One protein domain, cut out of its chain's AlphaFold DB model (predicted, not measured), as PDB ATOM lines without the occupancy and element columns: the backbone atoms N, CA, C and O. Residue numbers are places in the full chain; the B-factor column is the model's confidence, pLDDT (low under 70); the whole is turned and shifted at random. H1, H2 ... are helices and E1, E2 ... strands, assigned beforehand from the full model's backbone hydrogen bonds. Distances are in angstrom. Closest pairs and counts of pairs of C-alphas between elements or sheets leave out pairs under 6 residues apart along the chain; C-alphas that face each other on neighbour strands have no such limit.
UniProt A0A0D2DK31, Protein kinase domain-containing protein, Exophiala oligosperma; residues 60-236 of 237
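What this domain is: This is residues 60 to 236 of the 237 residues of the protein "Protein kinase domain-containing protein" of Exophiala oligosperma (UniProt A0A0D2DK31). What is the overall picture? There are two lobes: one is a strongly twisted seven-stranded sheet with H1 over one face near E1 and E2, and the other is built on the long helix H3, with the small hairpin E9 and E10 packed on it and H2 next to E9. E11, paired with E8, reaches H1, and residues 223 to 236, mostly H4, stick out. What are the counts? The printed part has 177 residues with four named helices and eleven named strands, E1 E2 E3 E4 E5 H1 E6 E7 H2 H3 E8 E9 E10 E11 H4, class mixed. The large sheet, E1 E2 E6 E7 E5 E4 E3, is mixed; the whole is compact, radius of gyration of the C-alphas 17.2 A, spans 51 by 41 by 37 A.

Where its parts are: Where are the strands? The large sheet has E1 (60 to 64), E2 (67 to 74, 20.7 A), E3 (82 to 89, 19.3 A), E4 (93 to 99, 19.3 A), E5 (107 to 111), E6 (136 to 140) and E7 (147 to 151); C-alpha 60 is at (106.363, 119.382, 111.925). E8 (191 to 193), E9 (201 to 203), E10 (209 to 211) and E11 (216 to 218) are short. Where are the helices? They are H1 (117 to 127, 15.2 A), H2 (157 to 161), H3 (169 to 188, 28.4 A) and H4 (219 to 234, 22.6 A), ending with C-alpha 234 at (145.864, 121.062, 107.882).

How they stand to each other: How is the large sheet paired? Hairpins E1-E2 and E6-E7 have N 62 to O 71 at 3.0 A and N 149 to O 138 at 2.8 A; parallel E2 and E6 have N 139 to O 72, and antiparallel E7 and E5 N 150 to O 108, both 2.8 A. Hairpins E3-E4 and E4-E5 form a meander, each strand the antiparallel neighbour of the one before, with N 96 to O 86 and N 109 to O 95, both 2.8 A; E3 bends by 66 degrees at residue 85. Where is H1? It is on one face of the large sheet, two layers, at a height over the sheet of 8.3 A; it lies over E2 and runs only just along the strands, its line at 27 degrees to that of E2 on the local plane; the closest C-alphas of H1 and E2 are those of Leu 125 and Met 71, 6.7 A apart. E5, H1, E6 are a split strand-helix-strand unit, same-way strands with E7 between, crossover right-handed. What lies beyond? The closest C-alphas are Thr 123 and Phe 216 for H1 and E11, 6.9 A; Gln 178 and Val 209 for H3 and E10, 6.3 A; Leu 157 and Ile 201 for H2 and E9, 5.5 A. Antiparallel E8 and E11 have N 192 to O 217, and hairpin E9-E10 N 202 to O 210, both 2.8 A. In H1, H2, H3 and H4 every O i to N i+4 pair is within hydrogen-bond range.

The domain as a whole: How large is it? The farthest C-alphas, Ser 102 and Phe 235, are 56.5 A apart; the printed part has no cut and no long link. Where is confidence low? Mean pLDDT of the printed part is 84.5; residues 63 to 69, 214, 219 to 231 and 234 to 236 are under 70.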
ATOM      1  N   ARG A  60     105.870 118.026 112.245       71.69
ATOM      2  CA  ARG A  60     106.363 119.382 111.925       71.69
ATOM      3  C   ARG A  60     105.947 119.723 110.495       71.69
ATOM      4  O   ARG A  60     106.095 118.902 109.590       71.69
ATOM      5  N   ILE A  61     105.385 120.912 110.299       71.50
ATOM      6  CA  ILE A  61     104.948 121.407 108.988       71.50
ATOM      7  C   ILE A  61     105.788 122.632 108.657       71.50
ATOM      8  O   ILE A  61     105.807 123.590 109.429       71.50
ATOM      9  N   TYR A  62     106.444 122.600 107.505       70.19
ATOM     10  CA  TYR A  62     107.220 123.712 106.977       70.19
ATOM     11  C   TYR A  62     106.381 124.391 105.891       70.19
ATOM     12  O   TYR A  62     105.750 123.704 105.082       70.19
ATOM     13  N   ARG A  63     106.324 125.726 105.903       62.56
ATOM     14  CA  ARG A  63     105.512 126.539 104.983       62.56
ATOM     15  C   ARG A  63     106.395 127.533 104.250       62.56
ATOM     16  O   ARG A  63     107.299 128.104 104.856       62.56
ATOM     17  N   ASN A  64     106.075 127.782 102.987       47.09
ATOM     18  CA  ASN A  64     106.623 128.909 102.248       47.09
ATOM     19  C   ASN A  64     105.793 130.174 102.561       47.09
ATOM     20  O   ASN A  64     104.567 130.131 102.532       47.09
ATOM     21  N   SER A  65     106.437 131.300 102.879       48.38
ATOM     22  CA  SER A  65     105.764 132.570 103.200       48.38
ATOM     23  C   SER A  65     105.004 133.187 102.018       48.38
ATOM     24  O   SER A  65     104.155 134.048 102.240       48.38
ATOM     25  N   SER A  66     105.264 132.736 100.787       48.69
ATOM     26  CA  SER A  66     104.632 133.232  99.558       48.69
ATOM     27  C   SER A  66     103.746 132.206  98.832       48.69
ATOM     28  O   SER A  66     103.218 132.514  97.766       48.69
ATOM     29  N   SER A  67     103.542 130.996  99.375       48.25
ATOM     30  CA  SER A  67     102.622 130.006  98.785       48.25
ATOM     31  C   SER A  67     101.995 129.070  99.826       48.25
ATOM     32  O   SER A  67     102.623 128.730 100.822       48.25
ATOM     33  N   GLU A  68     100.785 128.560  99.565       54.41
ATOM     34  CA  GLU A  68     100.126 127.524 100.393       54.41
ATOM     35  C   GLU A  68     100.852 126.159 100.380       54.41
ATOM     36  O   GLU A  68     100.375 125.178 100.954       54.41
ATOM     37  N   ARG A  69     102.017 126.061  99.728       65.69
ATOM     38  CA  ARG A  69     102.782 124.818  99.618       65.69
ATOM     39  C   ARG A  69     103.439 124.508 100.962       65.69
ATOM     40  O   ARG A  69     104.179 125.321 101.520       65.69
ATOM     41  N   TYR A  70     103.174 123.307 101.467       72.00
ATOM     42  CA  TYR A  70     103.753 122.799 102.703       72.00
ATOM     43  C   TYR A  70     104.501 121.488 102.469       72.00
ATOM     44  O   TYR A  70     104.083 120.649 101.674       72.00
ATOM     45  N   MET A  71     105.579 121.299 103.225       83.94
ATOM     46  CA  MET A  71     106.325 120.046 103.304       83.94
ATOM     47  C   MET A  71     106.200 119.522 104.728       83.94
ATOM     48  O   MET A  71     106.387 120.261 105.701       83.94
ATOM     49  N   GLN A  72     105.838 118.249 104.864       86.19
ATOM     50  CA  GLN A  72     105.611 117.635 106.170       86.19
ATOM     51  C   GLN A  72     106.816 116.798 106.580       86.19
ATOM     52  O   GLN A  72     107.234 115.920 105.832       86.19
ATOM     53  N   HIS A  73     107.323 117.018 107.794       89.94
ATOM     54  CA  HIS A  73     108.206 116.065 108.461       89.94
ATOM     55  C   HIS A  73     107.368 115.191 109.392       89.94
ATOM     56  O   HIS A  73     106.790 115.664 110.380       89.94
ATOM     57  N   ARG A  74     107.268 113.909 109.046       89.50
ATOM     58  CA  ARG A  74     106.504 112.904 109.780       89.50
ATOM     59  C   ARG A  74     107.431 111.995 110.576       89.50
ATOM     60  O   ARG A  74     108.399 111.439 110.058       89.50
ATOM     61  N   ARG A  75     107.089 111.797 111.848       82.56
ATOM     62  CA  ARG A  75     107.705 110.759 112.681       82.56
ATOM     63  C   ARG A  75     107.088 109.394 112.345       82.56
ATOM     64  O   ARG A  75     105.896 109.309 112.059       82.56
ATOM     65  N   GLY A  76     107.895 108.337 112.422       84.12
ATOM     66  CA  GLY A  76     107.465 106.955 112.183       84.12
ATOM     67  C   GLY A  76     107.919 106.371 110.838       84.12
ATOM     68  O   GLY A  76     108.570 107.057 110.045       84.12
ATOM     69  N   PRO A  77     107.627 105.082 110.594       88.31
ATOM     70  CA  PRO A  77     108.079 104.381 109.399       88.31
ATOM     71  C   PRO A  77     107.298 104.835 108.161       88.31
ATOM     72  O   PRO A  77     106.068 104.837 108.143       88.31
ATOM     73  N   ILE A  78     108.022 105.157 107.091       92.38
ATOM     74  CA  ILE A  78     107.440 105.554 105.803       92.38
ATOM     75  C   ILE A  78     106.480 104.497 105.236       92.38
ATOM     76  O   ILE A  78     105.399 104.828 104.750       92.38
ATOM     77  N   TRP A  79     106.814 103.214 105.394       94.50
ATOM     78  CA  TRP A  79     106.044 102.087 104.856       94.50
ATOM     79  C   TRP A  79     104.681 101.866 105.525       94.50
ATOM     80  O   TRP A  79     103.886 101.076 105.033       94.50
ATOM     81  N   ALA A  80     104.369 102.594 106.602       92.06
ATOM     82  CA  ALA A  80     103.008 102.632 107.137       92.06
ATOM     83  C   ALA A  80     102.040 103.441 106.251       92.06
ATOM     84  O   ALA A  80     100.836 103.249 106.339       92.06
ATOM     85  N   ASN A  81     102.553 104.353 105.412       91.06
ATOM     86  CA  ASN A  81     101.744 105.240 104.560       91.06
ATOM     87  C   ASN A  81     101.931 104.947 103.062       91.06
ATOM     88  O   ASN A  81     101.141 105.392 102.231       91.06
ATOM     89  N   TYR A  82     102.982 104.204 102.715       95.00
ATOM     90  CA  TYR A  82     103.405 103.946 101.345       95.00
ATOM     91  C   TYR A  82     103.582 102.452 101.117       95.00
ATOM     92  O   TYR A  82     104.124 101.748 101.969       95.00
ATOM     93  N   LYS A  83     103.157 101.968  99.952       95.56
ATOM     94  CA  LYS A  83     103.440 100.608  99.490       95.56
ATOM     95  C   LYS A  83     104.621 100.655  98.529       95.56
ATOM     96  O   LYS A  83     104.550 101.343  97.515       95.56
ATOM     97  N   ARG A  84     105.693  99.923  98.841       95.94
ATOM     98  CA  ARG A  84     106.835  99.752  97.934       95.94
ATOM     99  C   ARG A  84     106.400  98.948  96.706       95.94
ATOM    100  O   ARG A  84     105.721  97.930  96.850       95.94
ATOM    101  N   CYS A  85     106.786  99.411  95.524       95.00
ATOM    102  CA  CYS A  85     106.479  98.774  94.247       95.00
ATOM    103  C   CYS A  85     107.707  98.036  93.708       95.00
ATOM    104  O   CYS A  85     107.707  96.812  93.642       95.00
ATOM    105  N   PHE A  86     108.752  98.784  93.359       94.00
ATOM    106  CA  PHE A  86     110.003  98.275  92.800       94.00
ATOM    107  C   PHE A  86     111.126  99.282  93.054       94.00
ATOM    108  O   PHE A  86     110.896 100.337  93.641       94.00
ATOM    109  N   GLU A  87     112.339  98.953  92.637       94.25
ATOM    110  CA  GLU A  87     113.521  99.785  92.822       94.25
ATOM    111  C   GLU A  87     114.071 100.226  91.465       94.25
ATOM    112  O   GLU A  87     114.003  99.465  90.500       94.25
ATOM    113  N   LEU A  88     114.603 101.445  91.392       91.19
ATOM    114  CA  LEU A  88     115.225 101.993  90.187       91.19
ATOM    115  C   LEU A  88     116.558 102.668  90.502       91.19
ATOM    116  O   LEU A  88     116.775 103.181  91.601       91.19
ATOM    117  N   GLU A  89     117.421 102.727  89.493       87.75
ATOM    118  CA  GLU A  89     118.629 103.546  89.503       87.75
ATOM    119  C   GLU A  89     118.304 104.917  88.888       87.75
ATOM    120  O   GLU A  89     118.155 105.052  87.677       87.75
ATOM    121  N   LEU A  90     118.141 105.944  89.729       85.50
ATOM    122  CA  LEU A  90     117.809 107.312  89.302       85.50
ATOM    123  C   LEU A  90     118.666 108.310  90.087       85.50
ATOM    124  O   LEU A  90     118.142 108.954  90.988       85.50
ATOM    125  N   ASN A  91     119.971 108.433  89.806       77.19
ATOM    126  CA  ASN A  91     120.961 109.102  90.686       77.19
ATOM    127  C   ASN A  91     121.148 108.346  92.009       77.19
ATOM    128  O   ASN A  91     120.913 108.883  93.094       77.19
ATOM    129  N   GLY A  92     121.504 107.072  91.932       82.88
ATOM    130  CA  GLY A  92     121.483 106.166  93.064       82.88
ATOM    131  C   GLY A  92     120.171 105.396  93.149       82.88
ATOM    132  O   GLY A  92     119.094 105.876  92.775       82.88
ATOM    133  N   LYS A  93     120.297 104.206  93.720       89.06
ATOM    134  CA  LYS A  93     119.228 103.278  94.073       89.06
ATOM    135  C   LYS A  93     118.116 103.952  94.889       89.06
ATOM    136  O   LYS A  93     118.364 104.497  95.970       89.06
ATOM    137  N   VAL A  94     116.890 103.916  94.369       92.62
ATOM    138  CA  VAL A  94     115.681 104.474  94.997       92.62
ATOM    139  C   VAL A  94     114.527 103.492  95.000       92.62
ATOM    140  O   VAL A  94     114.355 102.714  94.066       92.62
ATOM    141  N   ASP A  95     113.693 103.590  96.030       95.81
ATOM    142  CA  ASP A  95     112.437 102.858  96.108       95.81
ATOM    143  C   ASP A  95     111.349 103.636  95.356       95.81
ATOM    144  O   ASP A  95     111.090 104.803  95.650       95.81
ATOM    145  N   ILE A  96     110.659 102.986  94.426       95.81
ATOM    146  CA  ILE A  96     109.415 103.491  93.847       95.81
ATOM    147  C   ILE A  96     108.255 102.990  94.694       95.81
ATOM    148  O   ILE A  96     108.186 101.808  95.052       95.81
ATOM    149  N   ALA A  97     107.340 103.888  95.039       96.69
ATOM    150  CA  ALA A  97     106.229 103.580  95.922       96.69
ATOM    151  C   ALA A  97     104.932 104.256  95.480       96.69
ATOM    152  O   ALA A  97     104.922 105.187  94.676       96.69
ATOM    153  N   ILE A  98     103.828 103.787  96.051       95.81
ATOM    154  CA  ILE A  98     102.497 104.361  95.876       95.81
ATOM    155  C   ILE A  98     101.934 104.750  97.255       95.81
ATOM    156  O   ILE A  98     101.976 103.921  98.174       95.81
ATOM    157  N   PRO A  99     101.403 105.978  97.431       93.31
ATOM    158  CA  PRO A  99     100.694 106.369  98.643       93.31
ATOM    159  C   PRO A  99      99.439 105.516  98.852       93.31
ATOM    160  O   PRO A  99      98.669 105.296  97.917       93.31
ATOM    161  N   GLN A 100      99.179 105.107 100.092       88.75
ATOM    162  CA  GLN A 100      97.942 104.415 100.475       88.75
ATOM    163  C   GLN A 100      96.799 105.435 100.651       88.75
ATOM    164  O   GLN A 100      96.343 105.707 101.758       88.75
ATOM    165  N   THR A 101      96.389 106.066  99.546       85.44
ATOM    166  CA  THR A 101      95.365 107.128  99.499       85.44
ATOM    167  C   THR A 101      94.370 106.880  98.364       85.44
ATOM    168  O   THR A 101      94.602 106.028  97.511       85.44
ATOM    169  N   SER A 102      93.278 107.647  98.321       73.31
ATOM    170  CA  SER A 102      92.209 107.493  97.323       73.31
ATOM    171  C   SER A 102      92.608 107.847  95.880       73.31
ATOM    172  O   SER A 102      91.896 107.468  94.959       73.31
ATOM    173  N   SER A 103      93.724 108.556  95.659       78.44
ATOM    174  CA  SER A 103      94.243 108.887  94.320       78.44
ATOM    175  C   SER A 103      95.754 108.609  94.249       78.44
ATOM    176  O   SER A 103      96.573 109.517  94.417       78.44
ATOM    177  N   PRO A 104      96.151 107.336  94.079       80.44
ATOM    178  CA  PRO A 104      97.552 106.942  94.115       80.44
ATOM    179  C   PRO A 104      98.309 107.407  92.864       80.44
ATOM    180  O   PRO A 104      98.016 106.975  91.753       80.44
ATOM    181  N   LYS A 105      99.339 108.238  93.056       89.88
ATOM    182  CA  LYS A 105     100.364 108.535  92.041       89.88
ATOM    183  C   LYS A 105     101.703 107.959  92.480       89.88
ATOM    184  O   LYS A 105     101.994 107.951  93.675       89.88
ATOM    185  N   LEU A 106     102.509 107.486  91.529       94.38
ATOM    186  CA  LEU A 106     103.856 106.999  91.821       94.38
ATOM    187  C   LEU A 106     104.700 108.110  92.451       94.38
ATOM    188  O   LEU A 106     104.649 109.270  92.037       94.38
ATOM    189  N   VAL A 107     105.486 107.727  93.450       94.88
ATOM    190  CA  VAL A 107     106.462 108.586  94.116       94.88
ATOM    191  C   VAL A 107     107.813 107.892  94.172       94.88
ATOM    192  O   VAL A 107     107.906 106.662  94.177       94.88
ATOM    193  N   VAL A 108     108.859 108.702  94.269       94.81
ATOM    194  CA  VAL A 108     110.211 108.241  94.570       94.81
ATOM    195  C   VAL A 108     110.454 108.409  96.060       94.81
ATOM    196  O   VAL A 108     110.247 109.483  96.623       94.81
ATOM    197  N   VAL A 109     110.925 107.348  96.698       94.75
ATOM    198  CA  VAL A 109     111.368 107.336  98.084       94.75
ATOM    199  C   VAL A 109     112.882 107.180  98.104       94.75
ATOM    200  O   VAL A 109     113.438 106.173  97.660       94.75
ATOM    201  N   ARG A 110     113.566 108.185  98.653       91.62
ATOM    202  CA  ARG A 110     115.026 108.197  98.770       91.62
ATOM    203  C   ARG A 110     115.461 108.405 100.204       91.62
ATOM    204  O   ARG A 110     115.068 109.374 100.843       91.62
ATOM    205  N   ARG A 111     116.375 107.560 100.675       90.06
ATOM    206  CA  ARG A 111     117.124 107.832 101.902       90.06
ATOM    207  C   ARG A 111     118.319 108.724 101.589       90.06
ATOM    208  O   ARG A 111     119.070 108.434 100.660       90.06
ATOM    209  N   ALA A 112     118.521 109.780 102.367       83.88
ATOM    210  CA  ALA A 112     119.687 110.643 102.221       83.88
ATOM    211  C   ALA A 112     120.303 110.964 103.581       83.88
ATOM    212  O   ALA A 112     119.597 111.146 104.567       83.88
ATOM    213  N   ALA A 113     121.632 111.035 103.626       81.12
ATOM    214  CA  ALA A 113     122.333 111.611 104.765       81.12
ATOM    215  C   ALA A 113     122.274 113.137 104.665       81.12
ATOM    216  O   ALA A 113     122.596 113.692 103.606       81.12
ATOM    217  N   THR A 114     121.892 113.784 105.764       79.06
ATOM    218  CA  THR A 114     121.877 115.240 105.904       79.06
ATOM    219  C   THR A 114     122.441 115.639 107.259       79.06
ATOM    220  O   THR A 114     122.196 114.971 108.265       79.06
ATOM    221  N   THR A 115     123.221 116.715 107.282       74.31
ATOM    222  CA  THR A 115     123.737 117.318 108.518       74.31
ATOM    223  C   THR A 115     122.786 118.378 109.070       74.31
ATOM    224  O   THR A 115     122.843 118.687 110.257       74.31
ATOM    225  N   ASN A 116     121.882 118.907 108.236       84.38
ATOM    226  CA  ASN A 116     120.913 119.927 108.618       84.38
ATOM    227  C   ASN A 116     119.595 119.734 107.851       84.38
ATOM    228  O   ASN A 116     119.365 120.331 106.795       84.38
ATOM    229  N   LEU A 117     118.724 118.879 108.399       85.88
ATOM    230  CA  LEU A 117     117.431 118.575 107.785       85.88
ATOM    231  C   LEU A 117     116.544 119.820 107.659       85.88
ATOM    232  O   LEU A 117     115.912 120.001 106.624       85.88
ATOM    233  N   ASP A 118     116.515 120.681 108.679       86.12
ATOM    234  CA  ASP A 118     115.669 121.879 108.681       86.12
ATOM    235  C   ASP A 118     116.061 122.823 107.533       86.12
ATOM    236  O   ASP A 118     115.191 123.258 106.776       86.12
ATOM    237  N   HIS A 119     117.361 123.073 107.338       84.88
ATOM    238  CA  HIS A 119     117.847 123.867 106.206       84.88
ATOM    239  C   HIS A 119     117.514 123.207 104.866       84.88
ATOM    240  O   HIS A 119     116.964 123.856 103.980       84.88
ATOM    241  N   GLN A 120     117.773 121.904 104.725       85.75
ATOM    242  CA  GLN A 120     117.484 121.187 103.483       85.75
ATOM    243  C   GLN A 120     115.991 121.228 103.126       85.75
ATOM    244  O   GLN A 120     115.646 121.438 101.966       85.75
ATOM    245  N   MET A 121     115.098 121.061 104.103       87.06
ATOM    246  CA  MET A 121     113.653 121.152 103.883       87.06
ATOM    247  C   MET A 121     113.220 122.557 103.458       87.06
ATOM    248  O   MET A 121     112.391 122.678 102.558       87.06
ATOM    249  N   GLN A 122     113.789 123.608 104.058       85.94
ATOM    250  CA  GLN A 122     113.505 124.989 103.651       85.94
ATOM    251  C   GLN A 122     113.965 125.267 102.219       85.94
ATOM    252  O   GLN A 122     113.205 125.817 101.421       85.94
ATOM    253  N   THR A 123     115.162 124.807 101.857       86.88
ATOM    254  CA  THR A 123     115.666 124.922 100.486       86.88
ATOM    255  C   THR A 123     114.762 124.176  99.505       86.88
ATOM    256  O   THR A 123     114.354 124.735  98.489       86.88
ATOM    257  N   LEU A 124     114.364 122.937  99.816       88.56
ATOM    258  CA  LEU A 124     113.451 122.179  98.955       88.56
ATOM    259  C   LEU A 124     112.083 122.860  98.818       88.56
ATOM    260  O   LEU A 124     111.536 122.895  97.720       88.56
ATOM    261  N   LEU A 125     111.543 123.449  99.887       87.25
ATOM    262  CA  LEU A 125     110.290 124.208  99.842       87.25
ATOM    263  C   LEU A 125     110.340 125.419  98.913       87.25
ATOM    264  O   LEU A 125     109.367 125.694  98.207       87.25
ATOM    265  N   GLN A 126     111.458 126.141  98.908       85.88
ATOM    266  CA  GLN A 126     111.672 127.254  97.987       85.88
ATOM    267  C   GLN A 126     111.688 126.764  96.533       85.88
ATOM    268  O   GLN A 126     111.074 127.379  95.658       85.88
ATOM    269  N   LEU A 127     112.330 125.621  96.282       88.44
ATOM    270  CA  LEU A 127     112.457 125.029  94.949       88.44
ATOM    271  C   LEU A 127     111.150 124.413  94.439       88.44
ATOM    272  O   LEU A 127     110.876 124.478  93.244       88.44
ATOM    273  N   MET A 128     110.294 123.896  95.329       86.12
ATOM    274  CA  MET A 128     108.982 123.333  94.973       86.12
ATOM    275  C   MET A 128     108.077 124.313  94.226       86.12
ATOM    276  O   MET A 128     107.110 123.871  93.604       86.12
ATOM    277  N   ALA A 129     108.325 125.624  94.336       83.75
ATOM    278  CA  ALA A 129     107.595 126.669  93.625       83.75
ATOM    279  C   ALA A 129     107.791 126.595  92.100       83.75
ATOM    280  O   ALA A 129     106.886 126.953  91.347       83.75
ATOM    281  N   GLN A 130     108.946 126.098  91.667       88.25
ATOM    282  CA  GLN A 130     109.456 126.246  90.312       88.25
ATOM    283  C   GLN A 130     109.283 124.953  89.496       88.25
ATOM    284  O   GLN A 130     109.382 123.855  90.050       88.25
ATOM    285  N   PRO A 131     109.061 125.051  88.175       90.38
ATOM    286  CA  PRO A 131     108.824 123.879  87.331       90.38
ATOM    287  C   PRO A 131     110.083 123.024  87.110       90.38
ATOM    288  O   PRO A 131     109.957 121.818  86.909       90.38
ATOM    289  N   TYR A 132     111.277 123.617  87.214       90.38
ATOM    290  CA  TYR A 132     112.559 122.992  86.857       90.38
ATOM    291  C   TYR A 132     113.218 122.160  87.961       90.38
ATOM    292  O   TYR A 132     114.310 121.630  87.761       90.38
ATOM    293  N   PHE A 133     112.614 122.056  89.144       91.44
ATOM    294  CA  PHE A 133     113.161 121.253  90.239       91.44
ATOM    295  C   PHE A 133     112.197 120.143  90.606       91.44
ATOM    296  O   PHE A 133     110.980 120.345  90.675       91.44
ATOM    297  N   ALA A 134     112.758 118.964  90.853       90.75
ATOM    298  CA  ALA A 134     111.980 117.826  91.285       90.75
ATOM    299  C   ALA A 134     111.355 118.116  92.657       90.75
ATOM    300  O   ALA A 134     112.047 118.418  93.634       90.75
ATOM    301  N   ARG A 135     110.028 118.044  92.738       90.50
ATOM    302  CA  ARG A 135     109.285 118.353  93.963       90.50
ATOM    303  C   ARG A 135     109.445 117.240  94.983       90.50
ATOM    304  O   ARG A 135     109.224 116.076  94.668       90.50
ATOM    305  N   CYS A 136     109.717 117.613  96.227       90.94
ATOM    306  CA  CYS A 136     109.587 116.715  97.366       90.94
ATOM    307  C   CYS A 136     108.357 117.096  98.181       90.94
ATOM    308  O   CYS A 136     108.102 118.269  98.409       90.94
ATOM    309  N   PHE A 137     107.562 116.116  98.580       89.62
ATOM    310  CA  PHE A 137     106.283 116.334  99.251       89.62
ATOM    311  C   PHE A 137     106.413 116.160 100.761       89.62
ATOM    312  O   PHE A 137     105.855 116.932 101.544       89.62
ATOM    313  N   GLU A 138     107.154 115.133 101.178       91.44
ATOM    314  CA  GLU A 138     107.195 114.692 102.567       91.44
ATOM    315  C   GLU A 138     108.575 114.173 102.953       91.44
ATOM    316  O   GLU A 138     109.340 113.684 102.120       91.44
ATOM    317  N   VAL A 139     108.866 114.249 104.246       92.56
ATOM    318  CA  VAL A 139     110.062 113.688 104.862       92.56
ATOM    319  C   VAL A 139     109.647 112.782 106.014       92.56
ATOM    320  O   VAL A 139     108.817 113.160 106.839       92.56
ATOM    321  N   PHE A 140     110.247 111.600 106.101       92.88
ATOM    322  CA  PHE A 140     110.046 110.633 107.176       92.88
ATOM    323  C   PHE A 140     111.359 110.314 107.886       92.88
ATOM    324  O   PHE A 140     112.435 110.384 107.298       92.88
ATOM    325  N   GLY A 141     111.264 109.866 109.136       87.31
ATOM    326  CA  GLY A 141     112.407 109.331 109.875       87.31
ATOM    327  C   GLY A 141     113.213 110.381 110.641       87.31
ATOM    328  O   GLY A 141     112.722 111.472 110.948       87.31
ATOM    329  N   SER A 142     114.431 109.997 111.029       82.44
ATOM    330  CA  SER A 142     115.306 110.811 111.878       82.44
ATOM    331  C   SER A 142     115.958 111.958 111.106       82.44
ATOM    332  O   SER A 142     116.021 111.953 109.880       82.44
ATOM    333  N   VAL A 143     116.496 112.926 111.851       81.06
ATOM    334  CA  VAL A 143     117.229 114.074 111.295       81.06
ATOM    335  C   VAL A 143     118.502 113.641 110.555       81.06
ATOM    336  O   VAL A 143     118.851 114.254 109.558       81.06
ATOM    337  N   SER A 144     119.177 112.578 111.002       79.50
ATOM    338  CA  SER A 144     120.454 112.128 110.428       79.50
ATOM    339  C   SER A 144     120.313 111.246 109.184       79.50
ATOM    340  O   SER A 144     121.219 111.203 108.350       79.50
ATOM    341  N   SER A 145     119.198 110.525 109.046       86.25
ATOM    342  CA  SER A 145     118.939 109.651 107.895       86.25
ATOM    343  C   SER A 145     117.468 109.694 107.467       86.25
ATOM    344  O   SER A 145     116.750 108.693 107.569       86.25
ATOM    345  N   PRO A 146     116.989 110.866 107.025       91.00
ATOM    346  CA  PRO A 146     115.627 111.034 106.545       91.00
ATOM    347  C   PRO A 146     115.359 110.254 105.251       91.00
ATOM    348  O   PRO A 146     116.223 110.094 104.381       91.00
ATOM    349  N   TYR A 147     114.106 109.836 105.107       93.25
ATOM    350  CA  TYR A 147     113.513 109.425 103.841       93.25
ATOM    351  C   TYR A 147     112.768 110.609 103.236       93.25
ATOM    352  O   TYR A 147     111.853 111.140 103.857       93.25
ATOM    353  N   PHE A 148     113.127 110.990 102.019       92.56
ATOM    354  CA  PHE A 148     112.421 111.983 101.223       92.56
ATOM    355  C   PHE A 148     111.448 111.281 100.281       92.56
ATOM    356  O   PHE A 148     111.827 110.326  99.601       92.56
ATOM    357  N   VAL A 149     110.209 111.765 100.248       93.94
ATOM    358  CA  VAL A 149     109.187 111.369  99.278       93.94
ATOM    359  C   VAL A 149     109.071 112.471  98.245       93.94
ATOM    360  O   VAL A 149     108.693 113.595  98.582       93.94
ATOM    361  N   CYS A 150     109.387 112.157  96.997       92.94
ATOM    362  CA  CYS A 150     109.443 113.120  95.910       92.94
ATOM    363  C   CYS A 150     108.648 112.642  94.696       92.94
ATOM    364  O   CYS A 150     108.215 111.489  94.618       92.94
ATOM    365  N   GLU A 151     108.399 113.561  93.771       92.25
ATOM    366  CA  GLU A 151     107.698 113.255  92.534       92.25
ATOM    367  C   GLU A 151     108.455 112.212  91.717       92.25
ATOM    368  O   GLU A 151     109.686 112.189  91.688       92.25
ATOM    369  N   TYR A 152     107.700 111.328  91.075       93.50
ATOM    370  CA  TYR A 152     108.262 110.348  90.167       93.50
ATOM    371  C   TYR A 152     108.588 110.993  88.820       93.50
ATOM    372  O   TYR A 152     107.734 111.641  88.215       93.50
ATOM    373  N   LEU A 153     109.831 110.802  88.376       92.62
ATOM    374  CA  LEU A 153     110.340 111.189  87.066       92.62
ATOM    375  C   LEU A 153     110.957 109.939  86.439       92.62
ATOM    376  O   LEU A 153     111.718 109.227  87.097       92.62
ATOM    377  N   SER A 154     110.572 109.658  85.201       90.69
ATOM    378  CA  SER A 154     110.749 108.361  84.552       90.69
ATOM    379  C   SER A 154     112.206 108.051  84.214       90.69
ATOM    380  O   SER A 154     112.617 106.893  84.269       90.69
ATOM    381  N   LEU A 155     112.994 109.070  83.850       91.50
ATOM    382  CA  LEU A 155     114.342 108.892  83.308       91.50
ATOM    383  C   LEU A 155     115.326 109.933  83.837       91.50
ATOM    384  O   LEU A 155     114.944 111.008  84.288       91.50
ATOM    385  N   THR A 156     116.616 109.610  83.732       92.69
ATOM    386  CA  THR A 156     117.704 110.585  83.845       92.69
ATOM    387  C   THR A 156     118.122 111.040  82.446       92.69
ATOM    388  O   THR A 156     117.959 110.292  81.478       92.69
ATOM    389  N   LEU A 157     118.733 112.219  82.322       91.06
ATOM    390  CA  LEU A 157     119.361 112.637  81.066       91.06
ATOM    391  C   LEU A 157     120.476 111.659  80.670       91.06
ATOM    392  O   LEU A 157     120.655 111.372  79.492       91.06
ATOM    393  N   GLY A 158     121.170 111.077  81.653       90.19
ATOM    394  CA  GLY A 158     122.149 110.015  81.425       90.19
ATOM    395  C   GLY A 158     121.562 108.789  80.717       90.19
ATOM    396  O   GLY A 158     122.215 108.237  79.836       90.19
ATOM    397  N   HIS A 159     120.322 108.396  81.035       90.56
ATOM    398  CA  HIS A 159     119.637 107.311  80.324       90.56
ATOM    399  C   HIS A 159     119.402 107.663  78.857       90.56
ATOM    400  O   HIS A 159     119.676 106.833  77.999       90.56
ATOM    401  N   ILE A 160     118.956 108.890  78.571       89.19
ATOM    402  CA  ILE A 160     118.712 109.363  77.200       89.19
ATOM    403  C   ILE A 160     120.010 109.379  76.394       89.19
ATOM    404  O   ILE A 160     120.050 108.869  75.280       89.19
ATOM    405  N   MET A 161     121.091 109.898  76.976       85.69
ATOM    406  CA  MET A 161     122.403 109.950  76.320       85.69
ATOM    407  C   MET A 161     123.035 108.567  76.110       85.69
ATOM    408  O   MET A 161     123.968 108.437  75.322       85.69
ATOM    409  N   GLY A 162     122.552 107.543  76.817       85.50
ATOM    410  CA  GLY A 162     122.950 106.151  76.626       85.50
ATOM    411  C   GLY A 162     122.150 105.411  75.550       85.50
ATOM    412  O   GLY A 162     122.478 104.262  75.248       85.50
ATOM    413  N   LEU A 163     121.103 106.021  74.982       85.94
ATOM    414  CA  LEU A 163     120.315 105.405  73.916       85.94
ATOM    415  C   LEU A 163     121.072 105.454  72.575       85.94
ATOM    416  O   LEU A 163     121.792 106.414  72.308       85.94
ATOM    417  N   PRO A 164     120.876 104.466  71.678       86.75
ATOM    418  CA  PRO A 164     121.473 104.488  70.337       86.75
ATOM    419  C   PRO A 164     120.996 105.663  69.473       86.75
ATOM    420  O   PRO A 164     121.674 106.070  68.534       86.75
ATOM    421  N   LEU A 165     119.799 106.169  69.771       86.50
ATOM    422  CA  LEU A 165     119.197 107.320  69.118       86.50
ATOM    423  C   LEU A 165     119.442 108.542  69.996       86.50
ATOM    424  O   LEU A 165     118.820 108.696  71.045       86.50
ATOM    425  N   PHE A 166     120.366 109.389  69.556       84.19
ATOM    426  CA  PHE A 166     120.620 110.663  70.209       84.19
ATOM    427  C   PHE A 166     119.445 111.625  70.004       84.19
ATOM    428  O   PHE A 166     118.801 111.574  68.950       84.19
ATOM    429  N   PRO A 167     119.197 112.530  70.967       87.56
ATOM    430  CA  PRO A 167     118.245 113.612  70.779       87.56
ATOM    431  C   PRO A 167     118.570 114.427  69.524       87.56
ATOM    432  O   PRO A 167     119.734 114.704  69.217       87.56
ATOM    433  N   THR A 168     117.528 114.833  68.812       92.00
ATOM    434  CA  THR A 168     117.608 115.784  67.702       92.00
ATOM    435  C   THR A 168     118.096 117.150  68.186       92.00
ATOM    436  O   THR A 168     118.000 117.482  69.366       92.00
ATOM    437  N   GLU A 169     118.571 117.994  67.269       92.06
ATOM    438  CA  GLU A 169     118.995 119.363  67.598       92.06
ATOM    439  C   GLU A 169     117.896 120.154  68.330       92.06
ATOM    440  O   GLU A 169     118.168 120.834  69.317       92.06
ATOM    441  N   VAL A 170     116.639 119.997  67.903       94.31
ATOM    442  CA  VAL A 170     115.481 120.647  68.533       94.31
ATOM    443  C   VAL A 170     115.297 120.174  69.977       94.31
ATOM    444  O   VAL A 170     115.084 120.993  70.872       94.31
ATOM    445  N   GLU A 171     115.425 118.872  70.232       91.50
ATOM    446  CA  GLU A 171     115.326 118.308  71.583       91.50
ATOM    447  C   GLU A 171     116.502 118.747  72.465       91.50
ATOM    448  O   GLU A 171     116.295 119.100  73.626       91.50
ATOM    449  N   VAL A 172     117.723 118.810  71.922       91.12
ATOM    450  CA  VAL A 172     118.898 119.331  72.640       91.12
ATOM    451  C   VAL A 172     118.688 120.789  73.046       91.12
ATOM    452  O   VAL A 172     118.955 121.148  74.195       91.12
ATOM    453  N   VAL A 173     118.185 121.629  72.137       91.69
ATOM    454  CA  VAL A 173     117.876 123.038  72.429       91.69
ATOM    455  C   VAL A 173     116.796 123.141  73.508       91.69
ATOM    456  O   VAL A 173     116.960 123.915  74.452       91.69
ATOM    457  N   ALA A 174     115.739 122.328  73.436       92.00
ATOM    458  CA  ALA A 174     114.665 122.322  74.431       92.00
ATOM    459  C   ALA A 174     115.150 121.884  75.826       92.00
ATOM    460  O   ALA A 174     114.810 122.518  76.829       92.00
ATOM    461  N   ILE A 175     115.976 120.835  75.898       89.94
ATOM    462  CA  ILE A 175     116.582 120.363  77.152       89.94
ATOM    463  C   ILE A 175     117.504 121.441  77.729       89.94
ATOM    464  O   ILE A 175     117.429 121.762  78.917       89.94
ATOM    465  N   THR A 176     118.349 122.029  76.884       90.94
ATOM    466  CA  THR A 176     119.314 123.056  77.295       90.94
ATOM    467  C   THR A 176     118.609 124.315  77.793       90.94
ATOM    468  O   THR A 176     118.991 124.842  78.834       90.94
ATOM    469  N   GLY A 177     117.548 124.764  77.114       92.19
ATOM    470  CA  GLY A 177     116.761 125.929  77.524       92.19
ATOM    471  C   GLY A 177     116.185 125.780  78.933       92.19
ATOM    472  O   GLY A 177     116.425 126.632  79.789       92.19
ATOM    473  N   GLN A 178     115.526 124.650  79.215       94.44
ATOM    474  CA  GLN A 178     114.982 124.363  80.550       94.44
ATOM    475  C   GLN A 178     116.077 124.301  81.631       94.44
ATOM    476  O   GLN A 178     115.892 124.799  82.744       94.44
ATOM    477  N   LEU A 179     117.243 123.722  81.317       92.19
ATOM    478  CA  LEU A 179     118.374 123.667  82.250       92.19
ATOM    479  C   LEU A 179     118.968 125.049  82.530       92.19
ATOM    480  O   LEU A 179     119.276 125.349  83.683       92.19
ATOM    481  N   VAL A 180     119.113 125.898  81.513       93.19
ATOM    482  CA  VAL A 180     119.609 127.273  81.682       93.19
ATOM    483  C   VAL A 180     118.673 128.075  82.587       93.19
ATOM    484  O   VAL A 180     119.150 128.767  83.485       93.19
ATOM    485  N   GLU A 181     117.355 127.930  82.433       93.19
ATOM    486  CA  GLU A 181     116.373 128.572  83.317       93.19
ATOM    487  C   GLU A 181     116.503 128.095  84.774       93.19
ATOM    488  O   GLU A 181     116.504 128.912  85.704       93.19
ATOM    489  N   ALA A 182     116.697 126.789  84.981       91.75
ATOM    490  CA  ALA A 182     116.939 126.211  86.302       91.75
ATOM    491  C   ALA A 182     118.226 126.757  86.947       91.75
ATOM    492  O   ALA A 182     118.230 127.149  88.117       91.75
ATOM    493  N   LEU A 183     119.320 126.820  86.185       90.69
ATOM    494  CA  LEU A 183     120.616 127.312  86.661       90.69
ATOM    495  C   LEU A 183     120.581 128.811  86.972       90.69
ATOM    496  O   LEU A 183     121.066 129.222  88.027       90.69
ATOM    497  N   ALA A 184     119.933 129.611  86.125       91.31
ATOM    498  CA  ALA A 184     119.716 131.034  86.373       91.31
ATOM    499  C   ALA A 184     118.844 131.273  87.618       91.31
ATOM    500  O   ALA A 184     119.009 132.265  88.334       91.31
ATOM    501  N   PHE A 185     117.895 130.377  87.915       91.56
ATOM    502  CA  PHE A 185     117.166 130.418  89.183       91.56
ATOM    503  C   PHE A 185     118.091 130.155  90.375       91.56
ATOM    504  O   PHE A 185     118.060 130.935  91.327       91.56
ATOM    505  N   LEU A 186     118.906 129.093  90.330       89.88
ATOM    506  CA  LEU A 186     119.841 128.764  91.413       89.88
ATOM    507  C   LEU A 186     120.808 129.918  91.690       89.88
ATOM    508  O   LEU A 186     120.967 130.317  92.842       89.88
ATOM    509  N   GLU A 187     121.384 130.498  90.636       89.50
ATOM    510  CA  GLU A 187     122.309 131.626  90.738       89.50
ATOM    511  C   GLU A 187     121.676 132.836  91.436       89.50
ATOM    512  O   GLU A 187     122.249 133.364  92.388       89.50
ATOM    513  N   ARG A 188     120.462 133.233  91.032       92.12
ATOM    514  CA  ARG A 188     119.749 134.375  91.636       92.12
ATOM    515  C   ARG A 188     119.389 134.179  93.108       92.12
ATOM    516  O   ARG A 188     119.147 135.162  93.799       92.12
ATOM    517  N   HIS A 189     119.328 132.935  93.575       89.06
ATOM    518  CA  HIS A 189     118.975 132.600  94.955       89.06
ATOM    519  C   HIS A 189     120.175 132.127  95.782       89.06
ATOM    520  O   HIS A 189     119.985 131.617  96.884       89.06
ATOM    521  N   ASP A 190     121.393 132.296  95.261       88.88
ATOM    522  CA  ASP A 190     122.638 131.884  95.913       88.88
ATOM    523  C   ASP A 190     122.665 130.389  96.291       88.88
ATOM    524  O   ASP A 190     123.235 129.968  97.300       88.88
ATOM    525  N   LEU A 191     122.020 129.562  95.467       88.50
ATOM    526  CA  LEU A 191     121.952 128.115  95.631       88.50
ATOM    527  C   LEU A 191     122.893 127.416  94.646       88.50
ATOM    528  O   LEU A 191     123.114 127.861  93.520       88.50
ATOM    529  N   VAL A 192     123.424 126.271  95.059       84.62
ATOM    530  CA  VAL A 192     124.197 125.350  94.218       84.62
ATOM    531  C   VAL A 192     123.679 123.945  94.439       84.62
ATOM    532  O   VAL A 192     123.381 123.552  95.563       84.62
ATOM    533  N   HIS A 193     123.613 123.166  93.367       83.38
ATOM    534  CA  HIS A 193     123.414 121.728  93.461       83.38
ATOM    535  C   HIS A 193     124.787 121.039  93.563       83.38
ATOM    536  O   HIS A 193     125.570 121.089  92.614       83.38
ATOM    537  N   GLU A 194     125.091 120.398  94.697       78.12
ATOM    538  CA  GLU A 194     126.442 119.902  95.036       78.12
ATOM    539  C   GLU A 194     126.990 118.852  94.051       78.12
ATOM    540  O   GLU A 194     128.197 118.734  93.866       78.12
ATOM    541  N   GLY A 195     126.109 118.098  93.394       78.81
ATOM    542  CA  GLY A 195     126.499 117.041  92.460       78.81
ATOM    543  C   GLY A 195     125.810 117.147  91.111       78.81
ATOM    544  O   GLY A 195     125.253 116.155  90.662       78.81
ATOM    545  N   LEU A 196     125.709 118.330  90.504       84.25
ATOM    546  CA  LEU A 196     125.011 118.448  89.219       84.25
ATOM    547  C   LEU A 196     125.694 117.576  88.144       84.25
ATOM    548  O   LEU A 196     126.886 117.715  87.885       84.25
ATOM    549  N   SER A 197     124.937 116.662  87.539       87.44
ATOM    550  CA  SER A 197     125.403 115.736  86.503       87.44
ATOM    551  C   SER A 197     124.218 115.242  85.667       87.44
ATOM    552  O   SER A 197     123.065 115.423  86.060       87.44
ATOM    553  N   MET A 198     124.484 114.570  84.543       88.31
ATOM    554  CA  MET A 198     123.432 113.985  83.695       88.31
ATOM    555  C   MET A 198     122.570 112.949  84.428       88.31
ATOM    556  O   MET A 198     121.390 112.809  84.124       88.31
ATOM    557  N   SER A 199     123.122 112.253  85.424       88.19
ATOM    558  CA  SER A 199     122.355 111.322  86.260       88.19
ATOM    559  C   SER A 199     121.359 112.046  87.169       88.19
ATOM    560  O   SER A 199     120.378 111.451  87.606       88.19
ATOM    561  N   ASN A 200     121.602 113.329  87.446       88.56
ATOM    562  CA  ASN A 200     120.858 114.138  88.413       88.56
ATOM    563  C   ASN A 200     119.893 115.108  87.723       88.56
ATOM    564  O   ASN A 200     119.153 115.818  88.399       88.56
ATOM    565  N   ILE A 201     119.902 115.119  86.394       92.06
ATOM    566  CA  ILE A 201     118.903 115.761  85.552       92.06
ATOM    567  C   ILE A 201     117.883 114.687  85.203       92.06
ATOM    568  O   ILE A 201     118.239 113.638  84.675       92.06
ATOM    569  N   LEU A 202     116.629 114.933  85.542       93.19
ATOM    570  CA  LEU A 202     115.528 113.990  85.456       93.19
ATOM    571  C   LEU A 202     114.492 114.480  84.449       93.19
ATOM    572  O   LEU A 202     114.321 115.685  84.275       93.19
ATOM    573  N   LEU A 203     113.803 113.545  83.806       92.44
ATOM    574  CA  LEU A 203     112.782 113.824  82.806       92.44
ATOM    575  C   LEU A 203     111.518 113.018  83.083       92.44
ATOM    576  O   LEU A 203     111.592 111.892  83.586       92.44
ATOM    577  N   ASN A 204     110.367 113.591  82.747       90.69
ATOM    578  CA  ASN A 204     109.098 112.869  82.709       90.69
ATOM    579  C   ASN A 204     108.645 112.600  81.268       90.69
ATOM    580  O   ASN A 204     109.239 113.094  80.310       90.69
ATOM    581  N   ASP A 205     107.565 111.834  81.140       88.75
ATOM    582  CA  ASP A 205     107.022 111.403  79.847       88.75
ATOM    583  C   ASP A 205     106.437 112.569  79.023       88.75
ATOM    584  O   ASP A 205     106.254 112.440  77.817       88.75
ATOM    585  N   ASP A 206     106.205 113.724  79.655       90.19
ATOM    586  CA  ASP A 206     105.758 114.959  78.998       90.19
ATOM    587  C   ASP A 206     106.929 115.818  78.466       90.19
ATOM    588  O   ASP A 206     106.703 116.888  77.901       90.19
ATOM    589  N   GLY A 207     108.185 115.401  78.676       89.44
ATOM    590  CA  GLY A 207     109.378 116.118  78.206       89.44
ATOM    591  C   GLY A 207     109.872 117.253  79.114       89.44
ATOM    592  O   GLY A 207     110.746 118.028  78.712       89.44
ATOM    593  N   TYR A 208     109.362 117.366  80.347       93.38
ATOM    594  CA  TYR A 208     109.885 118.334  81.315       93.38
ATOM    595  C   TYR A 208     111.218 117.876  81.887       93.38
ATOM    596  O   TYR A 208     111.333 116.765  82.407       93.38
ATOM    597  N   VAL A 209     112.194 118.780  81.873       93.31
ATOM    598  CA  VAL A 209     113.529 118.568  82.430       93.31
ATOM    599  C   VAL A 209     113.611 119.198  83.811       93.31
ATOM    600  O   VAL A 209     113.312 120.380  83.994       93.31
ATOM    601  N   LYS A 210     114.040 118.411  84.798       93.62
ATOM    602  CA  LYS A 210     114.139 118.848  86.189       93.62
ATOM    603  C   LYS A 210     115.463 118.477  86.827       93.62
ATOM    604  O   LYS A 210     115.962 117.370  86.658       93.62
ATOM    605  N   ILE A 211     116.002 119.371  87.645       91.69
ATOM    606  CA  ILE A 211     117.126 119.051  88.523       91.69
ATOM    607  C   ILE A 211     116.593 118.250  89.714       91.69
ATOM    608  O   ILE A 211     115.616 118.636  90.366       91.69
ATOM    609  N   GLY A 212     117.232 117.115  89.978       86.75
ATOM    610  CA  GLY A 212     116.869 116.188  91.037       86.75
ATOM    611  C   GLY A 212     117.031 116.757  92.446       86.75
ATOM    612  O   GLY A 212     117.620 117.801  92.696       86.75
ATOM    613  N   TRP A 213     116.504 116.006  93.403       73.19
ATOM    614  CA  TRP A 213     116.341 116.359  94.819       73.19
ATOM    615  C   TRP A 213     117.637 116.367  95.657       73.19
ATOM    616  O   TRP A 213     117.584 116.485  96.884       73.19
ATOM    617  N   ALA A 214     118.811 116.180  95.049       63.47
ATOM    618  CA  ALA A 214     120.032 115.867  95.784       63.47
ATOM    619  C   ALA A 214     120.855 117.118  96.145       63.47
ATOM    620  O   ALA A 214     121.577 117.663  95.325       63.47
ATOM    621  N   ARG A 215     120.841 117.477  97.437       71.38
ATOM    622  CA  ARG A 215     121.845 118.346  98.084       71.38
ATOM    623  C   ARG A 215     122.016 119.718  97.424       71.38
ATOM    624  O   ARG A 215     123.085 120.081  96.936       71.38
ATOM    625  N   PHE A 216     120.941 120.497  97.465       76.56
ATOM    626  CA  PHE A 216     121.036 121.937  97.282       76.56
ATOM    627  C   PHE A 216     121.648 122.567  98.532       76.56
ATOM    628  O   PHE A 216     121.183 122.317  99.646       76.56
ATOM    629  N   LEU A 217     122.679 123.375  98.335       72.25
ATOM    630  CA  LEU A 217     123.394 124.095  99.380       72.25
ATOM    631  C   LEU A 217     123.401 125.579  99.024       72.25
ATOM    632  O   LEU A 217     123.448 125.935  97.847       72.25
ATOM    633  N   ASN A 218     123.390 126.451 100.027       73.75
ATOM    634  CA  ASN A 218     123.724 127.852  99.795       73.75
ATOM    635  C   ASN A 218     125.227 127.973  99.455       73.75
ATOM    636  O   ASN A 218     126.041 127.253 100.046       73.75
ATOM    637  N   ARG A 219     125.623 128.850  98.518       69.56
ATOM    638  CA  ARG A 219     127.043 129.010  98.125       69.56
ATOM    639  C   ARG A 219     127.938 129.320  99.319       69.56
ATOM    640  O   ARG A 219     129.023 128.747  99.416       69.56
ATOM    641  N   SER A 220     127.473 130.163 100.236       63.81
ATOM    642  CA  SER A 220     128.207 130.509 101.458       63.81
ATOM    643  C   SER A 220     128.481 129.264 102.308       63.81
ATOM    644  O   SER A 220     129.600 129.053 102.768       63.81
ATOM    645  N   TYR A 221     127.504 128.357 102.399       65.44
ATOM    646  CA  TYR A 221     127.634 127.087 103.118       65.44
ATOM    647  C   TYR A 221     128.606 126.107 102.435       65.44
ATOM    648  O   TYR A 221     129.329 125.367 103.100       65.44
ATOM    649  N   VAL A 222     128.686 126.118 101.099       64.81
ATOM    650  CA  VAL A 222     129.691 125.332 100.352       64.81
ATOM    651  C   VAL A 222     131.107 125.821 100.663       64.81
ATOM    652  O   VAL A 222     132.017 125.001 100.811       64.81
ATOM    653  N   ILE A 223     131.301 127.138 100.764       60.78
ATOM    654  CA  ILE A 223     132.589 127.732 101.140       60.78
ATOM    655  C   ILE A 223     132.946 127.337 102.576       60.78
ATOM    656  O   ILE A 223     134.056 126.863 102.798       60.78
ATOM    657  N   GLU A 224     132.009 127.433 103.523       62.78
ATOM    658  CA  GLU A 224     132.222 127.011 104.916       62.78
ATOM    659  C   GLU A 224     132.628 125.536 105.030       62.78
ATOM    660  O   GLU A 224     133.617 125.226 105.691       62.78
ATOM    661  N   ILE A 225     131.933 124.621 104.339       64.25
ATOM    662  CA  ILE A 225     132.285 123.190 104.339       64.25
ATOM    663  C   ILE A 225     133.680 122.965 103.747       64.25
ATOM    664  O   ILE A 225     134.454 122.168 104.283       64.25
ATOM    665  N   LYS A 226     134.014 123.639 102.640       66.44
ATOM    666  CA  LYS A 226     135.345 123.526 102.022       66.44
ATOM    667  C   LYS A 226     136.437 124.037 102.960       66.44
ATOM    668  O   LYS A 226     137.444 123.355 103.117       66.44
ATOM    669  N   MET A 227     136.213 125.170 103.624       63.53
ATOM    670  CA  MET A 227     137.144 125.727 104.609       63.53
ATOM    671  C   MET A 227     137.305 124.813 105.828       63.53
ATOM    672  O   MET A 227     138.427 124.577 106.265       63.53
ATOM    673  N   ALA A 228     136.211 124.242 106.344       69.62
ATOM    674  CA  ALA A 228     136.253 123.296 107.458       69.62
ATOM    675  C   ALA A 228     137.041 122.024 107.104       69.62
ATOM    676  O   ALA A 228     137.873 121.580 107.892       69.62
ATOM    677  N   ARG A 229     136.844 121.475 105.896       69.88
ATOM    678  CA  ARG A 229     137.622 120.324 105.406       69.88
ATOM    679  C   ARG A 229     139.102 120.652 105.222       69.88
ATOM    680  O   ARG A 229     139.938 119.869 105.655       69.88
ATOM    681  N   MET A 230     139.424 121.813 104.647       69.38
ATOM    682  CA  MET A 230     140.817 122.264 104.521       69.38
ATOM    683  C   MET A 230     141.478 122.427 105.895       69.38
ATOM    684  O   MET A 230     142.609 121.992 106.078       69.38
ATOM    685  N   ALA A 231     140.770 122.984 106.882       63.72
ATOM    686  CA  ALA A 231     141.277 123.094 108.245       63.72
ATOM    687  C   ALA A 231     141.531 121.713 108.877       63.72
ATOM    688  O   ALA A 231     142.602 121.491 109.434       63.72
ATOM    689  N   GLU A 232     140.598 120.761 108.758       75.50
ATOM    690  CA  GLU A 232     140.792 119.392 109.263       75.50
ATOM    691  C   GLU A 232     141.996 118.679 108.632       75.50
ATOM    692  O   GLU A 232     142.700 117.943 109.323       75.50
ATOM    693  N   GLU A 233     142.246 118.891 107.339       74.44
ATOM    694  CA  GLU A 233     143.419 118.349 106.641       74.44
ATOM    695  C   GLU A 233     144.718 119.000 107.132       74.44
ATOM    696  O   GLU A 233     145.687 118.291 107.401       74.44
ATOM    697  N   MET A 234     144.717 120.321 107.341       59.38
ATOM    698  CA  MET A 234     145.864 121.062 107.882       59.38
ATOM    699  C   MET A 234     146.203 120.684 109.329       59.38
ATOM    700  O   MET A 234     147.368 120.713 109.704       59.38
ATOM    701  N   PHE A 235     145.216 120.325 110.154       69.75
ATOM    702  CA  PHE A 235     145.455 119.874 111.533       69.75
ATOM    703  C   PHE A 235     145.826 118.383 111.644       69.75
ATOM    704  O   PHE A 235     146.137 117.917 112.741       69.75
ATOM    705  N   ARG A 236     145.789 117.621 110.540       67.88
ATOM    706  CA  ARG A 236     146.238 116.215 110.484       67.88
ATOM    707  C   ARG A 236     147.654 116.040 109.919       67.88
ATOM    708  O   ARG A 236     148.173 114.928 110.010       67.88
TER     709      ARG A 236